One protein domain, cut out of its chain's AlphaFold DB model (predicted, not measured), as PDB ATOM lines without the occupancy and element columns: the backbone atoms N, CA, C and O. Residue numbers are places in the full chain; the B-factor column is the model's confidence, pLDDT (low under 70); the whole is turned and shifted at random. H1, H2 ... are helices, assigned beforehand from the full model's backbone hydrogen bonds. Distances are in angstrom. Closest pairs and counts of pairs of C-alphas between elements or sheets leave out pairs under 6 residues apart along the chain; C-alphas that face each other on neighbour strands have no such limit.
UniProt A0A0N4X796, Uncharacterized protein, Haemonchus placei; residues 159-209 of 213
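Overview. This is residues 159 to 209 of the 213 residues of an uncharacterized protein of Haemonchus placei (UniProt A0A0N4X796). This small domain has little regular structure: three short helices, H2 lying between H1 and H3, and a long loop, residues 178 to 199, that runs from H2 out to the H1 end, turns near Gly 187 and comes back to H3. The 51 printed residues, 20 of them in H1, H2 and H3 in that order, are all helix by class, with no named strand. The whole is compact, radius of gyration of the C-alphas 10.4 A, spanning 31 by 21 by 13 A.

Arrangement. H1, residues 164 to 167, and H2, residues 170 to 177, touch only at the corner by their tight link, and only just, with 3 pairs of C-alphas within 8 A; the closest C-alphas, of Thr 167 and Phe 173, are 5.5 A apart. H3, residues 200 to 207, only just touches H2, also with 3 pairs; the closest C-alphas, of Ala 174 and Leu 206, are 5.8 A apart. H2 and H3 run the same way at a steep tilt of 41 degrees. H1 and H3 are apart. In H2 and H3 every O i to N i+4 pair is within hydrogen-bond range; H1 is too short for such a pair.

Along the chain. H1 begins at C-alpha 164 (98.715, 129.607, 130.092). H2 measures 10.2 A and H3 10.7 A from first to last C-alpha, H3 ending at C-alpha 207 (87.534, 114.692, 130.445).

Size, cuts and confidence. The C-alphas farthest apart, of Gly 187 and Glu 201, are 30.5 A apart. The link from H2 to H3 is long, 22 residues. The printed part has no cut, and no printed residue is under 70 in pLDDT.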
ATOM      1  N   CYS A 159      88.266 127.612 134.676       90.25
ATOM      2  CA  CYS A 159      88.509 126.803 133.481       90.25
ATOM      3  C   CYS A 159      87.876 127.379 132.209       90.25
ATOM      4  O   CYS A 159      88.340 127.103 131.113       90.25
ATOM      5  N   ALA A 160      86.854 128.229 132.328       88.62
ATOM      6  CA  ALA A 160      86.259 128.924 131.185       88.62
ATOM      7  C   ALA A 160      87.018 130.216 130.803       88.62
ATOM      8  O   ALA A 160      86.525 130.989 129.981       88.62
ATOM      9  N   SER A 161      88.167 130.475 131.438       86.50
ATOM     10  CA  SER A 161      89.063 131.610 131.188       86.50
ATOM     11  C   SER A 161      90.481 131.261 131.660       86.50
ATOM     12  O   SER A 161      91.002 131.896 132.573       86.50
ATOM     13  N   LEU A 162      91.063 130.218 131.075       88.56
ATOM     14  CA  LEU A 162      92.368 129.681 131.454       88.56
ATOM     15  C   LEU A 162      93.510 130.597 131.013       88.56
ATOM     16  O   LEU A 162      93.611 130.968 129.841       88.56
ATOM     17  N   GLU A 163      94.405 130.891 131.942       88.12
ATOM     18  CA  GLU A 163      95.721 131.465 131.673       88.12
ATOM     19  C   GLU A 163      96.716 130.336 131.352       88.12
ATOM     20  O   GLU A 163      96.570 129.209 131.831       88.12
ATOM     21  N   VAL A 164      97.733 130.620 130.534       86.69
ATOM     22  CA  VAL A 164      98.715 129.607 130.092       86.69
ATOM     23  C   VAL A 164      99.486 129.046 131.287       86.69
ATOM     24  O   VAL A 164      99.781 127.857 131.368       86.69
ATOM     25  N   GLU A 165      99.768 129.894 132.266       88.38
ATOM     26  CA  GLU A 165     100.469 129.553 133.495       88.38
ATOM     27  C   GLU A 165      99.717 128.476 134.290       88.38
ATOM     28  O   GLU A 165     100.345 127.591 134.873       88.38
ATOM     29  N   GLN A 166      98.379 128.493 134.251       87.06
ATOM     30  CA  GLN A 166      97.520 127.548 134.974       87.06
ATOM     31  C   GLN A 166      97.542 126.132 134.392       87.06
ATOM     32  O   GLN A 166      97.020 125.214 135.020       87.06
ATOM     33  N   THR A 167      98.118 125.938 133.203       86.69
ATOM     34  CA  THR A 167      98.186 124.625 132.545       86.69
ATOM     35  C   THR A 167      99.581 124.015 132.558       86.69
ATOM     36  O   THR A 167      99.759 122.892 132.098       86.69
ATOM     37  N   THR A 168     100.566 124.727 133.114       87.81
ATOM     38  CA  THR A 168     101.958 124.259 133.202       87.81
ATOM     39  C   THR A 168     102.127 123.079 134.160       87.81
ATOM     40  O   THR A 168     102.901 122.166 133.881       87.81
ATOM     41  N   ASN A 169     101.380 123.065 135.267       89.75
ATOM     42  CA  ASN A 169     101.295 121.925 136.172       89.75
ATOM     43  C   ASN A 169     100.015 121.135 135.877       89.75
ATOM     44  O   ASN A 169      98.922 121.507 136.304       89.75
ATOM     45  N   VAL A 170     100.158 120.023 135.153       89.38
ATOM     46  CA  VAL A 170      99.019 119.227 134.678       89.38
ATOM     47  C   VAL A 170      98.183 118.618 135.815       89.38
ATOM     48  O   VAL A 170      96.969 118.471 135.678       89.38
ATOM     49  N   VAL A 171      98.796 118.314 136.964       88.44
ATOM     50  CA  VAL A 171      98.087 117.774 138.136       88.44
ATOM     51  C   VAL A 171      97.214 118.855 138.775       88.44
ATOM     52  O   VAL A 171      96.039 118.614 139.052       88.44
ATOM     53  N   GLU A 172      97.756 120.060 138.966       89.94
ATOM     54  CA  GLU A 172      96.996 121.206 139.488       89.94
ATOM     55  C   GLU A 172      95.880 121.624 138.526       89.94
ATOM     56  O   GLU A 172      94.744 121.856 138.950       89.94
ATOM     57  N   PHE A 173      96.171 121.642 137.222       91.06
ATOM     58  CA  PHE A 173      95.170 121.861 136.182       91.06
ATOM     59  C   PHE A 173      94.024 120.849 136.290       91.06
ATOM     60  O   PHE A 173      92.852 121.238 136.307       91.06
ATOM     61  N   ALA A 174      94.345 119.557 136.412       89.94
ATOM     62  CA  ALA A 174      93.334 118.512 136.482       89.94
ATOM     63  C   ALA A 174      92.454 118.647 137.731       89.94
ATOM     64  O   ALA A 174      91.230 118.554 137.638       89.94
ATOM     65  N   GLN A 175      93.048 118.967 138.883       89.06
ATOM     66  CA  GLN A 175      92.308 119.240 140.120       89.06
ATOM     67  C   GLN A 175      91.385 120.460 139.993       89.06
ATOM     68  O   GLN A 175      90.263 120.451 140.503       89.06
ATOM     69  N   MET A 176      91.831 121.508 139.302       90.19
ATOM     70  CA  MET A 176      91.048 122.726 139.089       90.19
ATOM     71  C   MET A 176      89.869 122.506 138.130       90.19
ATOM     72  O   MET A 176      88.783 123.068 138.335       90.19
ATOM     73  N   CYS A 177      90.083 121.710 137.078       91.62
ATOM     74  CA  CYS A 177      89.177 121.611 135.936       91.62
ATOM     75  C   CYS A 177      88.379 120.315 135.822       91.62
ATOM     76  O   CYS A 177      87.424 120.280 135.036       91.62
ATOM     77  N   SER A 178      88.665 119.308 136.652       90.06
ATOM     78  CA  SER A 178      87.829 118.113 136.770       90.06
ATOM     79  C   SER A 178      86.372 118.489 137.073       90.06
ATOM     80  O   SER A 178      86.061 119.383 137.871       90.06
ATOM     81  N   GLY A 179      85.444 117.847 136.362       88.00
ATOM     82  CA  GLY A 179      84.005 118.092 136.481       88.00
ATOM     83  C   GLY A 179      83.506 119.420 135.893       88.00
ATOM     84  O   GLY A 179      82.295 119.670 135.898       88.00
ATOM     85  N   LYS A 180      84.382 120.286 135.367       90.50
ATOM     86  CA  LYS A 180      83.965 121.500 134.646       90.50
ATOM     87  C   LYS A 180      83.578 121.146 133.212       90.50
ATOM     88  O   LYS A 180      84.179 120.288 132.584       90.50
ATOM     89  N   ARG A 181      82.548 121.820 132.693       88.38
ATOM     90  CA  ARG A 181      81.993 121.536 131.355       88.38
ATOM     91  C   ARG A 181      82.644 122.319 130.220       88.38
ATOM     92  O   ARG A 181      82.496 121.939 129.062       88.38
ATOM     93  N   VAL A 182      83.281 123.437 130.550       89.12
ATOM     94  CA  VAL A 182      83.814 124.401 129.587       89.12
ATOM     95  C   VAL A 182      85.250 124.679 129.958       89.12
ATOM     96  O   VAL A 182      85.498 125.195 131.054       89.12
ATOM     97  N   TRP A 183      86.153 124.355 129.045       90.12
ATOM     98  CA  TRP A 183      87.534 124.799 129.079       90.12
ATOM     99  C   TRP A 183      87.746 125.788 127.952       90.12
ATOM    100  O   TRP A 183      87.265 125.576 126.845       90.12
ATOM    101  N   LYS A 184      88.382 126.915 128.245       87.50
ATOM    102  CA  LYS A 184      88.626 127.926 127.227       87.50
ATOM    103  C   LYS A 184      89.828 128.775 127.606       87.50
ATOM    104  O   LYS A 184      89.841 129.284 128.729       87.50
ATOM    105  N   PRO A 185      90.796 128.977 126.701       85.75
ATOM    106  CA  PRO A 185      91.871 129.924 126.933       85.75
ATOM    107  C   PRO A 185      91.329 131.347 127.061       85.75
ATOM    108  O   PRO A 185      90.367 131.745 126.394       85.75
ATOM    109  N   GLN A 186      91.978 132.141 127.899       82.25
ATOM    110  CA  GLN A 186      91.734 133.569 127.966       82.25
ATOM    111  C   GLN A 186      92.251 134.249 126.689       82.25
ATOM    112  O   GLN A 186      93.390 134.065 126.259       82.25
ATOM    113  N   GLY A 187      91.399 135.070 126.071       74.94
ATOM    114  CA  GLY A 187      91.751 135.802 124.853       74.94
ATOM    115  C   GLY A 187      91.968 134.880 123.648       74.94
ATOM    116  O   GLY A 187      91.081 134.108 123.290       74.94
ATOM    117  N   SER A 188      93.122 135.018 122.994       75.56
ATOM    118  CA  SER A 188      93.536 134.226 121.826       75.56
ATOM    119  C   SER A 188      94.691 133.271 122.137       75.56
ATOM    120  O   SER A 188      95.391 132.846 121.218       75.56
ATOM    121  N   ALA A 189      94.953 133.005 123.419       81.25
ATOM    122  CA  ALA A 189      96.020 132.100 123.815       81.25
ATOM    123  C   ALA A 189      95.744 130.680 123.299       81.25
ATOM    124  O   ALA A 189      94.596 130.241 123.230       81.25
ATOM    125  N   VAL A 190      96.812 129.966 122.952       84.06
ATOM    126  CA  VAL A 190      96.766 128.525 122.709       84.06
ATOM    127  C   VAL A 190      97.328 127.859 123.951       84.06
ATOM    128  O   VAL A 190      98.398 128.234 124.426       84.06
ATOM    129  N   ILE A 191      96.575 126.910 124.489       84.06
ATOM    130  CA  ILE A 191      96.948 126.164 125.681       84.06
ATOM    131  C   ILE A 191      97.325 124.753 125.250       84.06
ATOM    132  O   ILE A 191      96.523 124.053 124.634       84.06
ATOM    133  N   GLU A 192      98.541 124.348 125.595       86.94
ATOM    134  CA  GLU A 192      99.028 122.982 125.434       86.94
ATOM    135  C   GLU A 192      99.083 122.320 126.812       86.94
ATOM    136  O   GLU A 192      99.624 122.882 127.764       86.94
ATOM    137  N   ILE A 193      98.479 121.137 126.922       86.38
ATOM    138  CA  ILE A 193      98.396 120.376 128.170       86.38
ATOM    139  C   ILE A 193      99.120 119.055 127.941       86.38
ATOM    140  O   ILE A 193      98.641 118.203 127.190       86.38
ATOM    141  N   ASP A 194     100.269 118.879 128.589       87.31
ATOM    142  CA  ASP A 194     101.005 117.617 128.550       87.31
ATOM    143  C   ASP A 194     100.446 116.638 129.590       87.31
ATOM    144  O   ASP A 194     100.774 116.688 130.775       87.31
ATOM    145  N   ILE A 195      99.592 115.727 129.125       88.19
ATOM    146  CA  ILE A 195      98.969 114.687 129.954       88.19
ATOM    147  C   ILE A 195      99.820 113.417 130.087       88.19
ATOM    148  O   ILE A 195      99.371 112.464 130.715       88.19
ATOM    149  N   SER A 196     101.032 113.370 129.519       89.56
ATOM    150  CA  SER A 196     101.863 112.151 129.492       89.56
ATOM    151  C   SER A 196     102.270 111.641 130.879       89.56
ATOM    152  O   SER A 196     102.608 110.468 131.030       89.56
ATOM    153  N   SER A 197     102.221 112.513 131.888       86.62
ATOM    154  CA  SER A 197     102.532 112.197 133.284       86.62
ATOM    155  C   SER A 197     101.307 111.856 134.143       86.62
ATOM    156  O   SER A 197     101.474 111.508 135.312       86.62
ATOM    157  N   LEU A 198     100.087 111.946 133.597       88.12
ATOM    158  CA  LEU A 198      98.858 111.632 134.323       88.12
ATOM    159  C   LEU A 198      98.515 110.141 134.256       88.12
ATOM    160  O   LEU A 198      98.669 109.486 133.226       88.12
ATOM    161  N   GLU A 199      97.967 109.619 135.352       91.56
ATOM    162  CA  GLU A 199      97.361 108.288 135.373       91.56
ATOM    163  C   GLU A 199      96.037 108.276 134.593       91.56
ATOM    164  O   GLU A 199      95.308 109.270 134.563       91.56
ATOM    165  N   GLN A 200      95.691 107.128 133.995       91.44
ATOM    166  CA  GLN A 200      94.487 106.992 133.165       91.44
ATOM    167  C   GLN A 200      93.202 107.375 133.914       91.44
ATOM    168  O   GLN A 200      92.334 108.016 133.335       91.44
ATOM    169  N   GLU A 201      93.095 107.035 135.201       90.50
ATOM    170  CA  GLU A 201      91.929 107.385 136.021       90.50
ATOM    171  C   GLU A 201      91.738 108.907 136.126       90.50
ATOM    172  O   GLU A 201      90.618 109.403 135.999       90.50
ATOM    173  N   ILE A 202      92.834 109.661 136.266       87.94
ATOM    174  CA  ILE A 202      92.803 111.129 136.312       87.94
ATOM    175  C   ILE A 202      92.391 111.686 134.951       87.94
ATOM    176  O   ILE A 202      91.582 112.608 134.897       87.94
ATOM    177  N   ILE A 203      92.911 111.128 133.855       90.44
ATOM    178  CA  ILE A 203      92.535 111.531 132.491       90.44
ATOM    179  C   ILE A 203      91.034 111.302 132.269       90.44
ATOM    180  O   ILE A 203      90.329 112.205 131.813       90.44
ATOM    181  N   ASP A 204      90.525 110.127 132.631       90.62
ATOM    182  CA  ASP A 204      89.111 109.792 132.476       90.62
ATOM    183  C   ASP A 204      88.227 110.752 133.277       90.62
ATOM    184  O   ASP A 204      87.233 111.261 132.756       90.62
ATOM    185  N   GLU A 205      88.597 111.052 134.525       87.69
ATOM    186  CA  GLU A 205      87.862 111.993 135.369       87.69
ATOM    187  C   GLU A 205      87.886 113.419 134.799       87.69
ATOM    188  O   GLU A 205      86.842 114.078 134.703       87.69
ATOM    189  N   LEU A 206      89.071 113.855 134.372       87.94
ATOM    190  CA  LEU A 206      89.352 115.166 133.809       87.94
ATOM    191  C   LEU A 206      88.451 115.451 132.597       87.94
ATOM    192  O   LEU A 206      87.786 116.487 132.552       87.94
ATOM    193  N   PHE A 207      88.336 114.510 131.660       89.69
ATOM    194  CA  PHE A 207      87.534 114.692 130.445       89.69
ATOM    195  C   PHE A 207      86.064 114.259 130.578       89.69
ATOM    196  O   PHE A 207      85.257 114.582 129.707       89.69
ATOM    197  N   ARG A 208      85.660 113.606 131.680       90.31
ATOM    198  CA  ARG A 208      84.312 113.024 131.862       90.31
ATOM    199  C   ARG A 208      83.154 113.989 131.603       90.31
ATOM    200  O   ARG A 208      82.084 113.569 131.170       90.31
ATOM    201  N   SER A 209      83.316 115.258 131.982       86.75
ATOM    202  CA  SER A 209      82.228 116.253 131.990       86.75
ATOM    203  C   SER A 209      82.369 117.338 130.928       86.75
ATOM    204  O   SER A 209      81.475 118.177 130.807       86.75
TER     205      SER A 209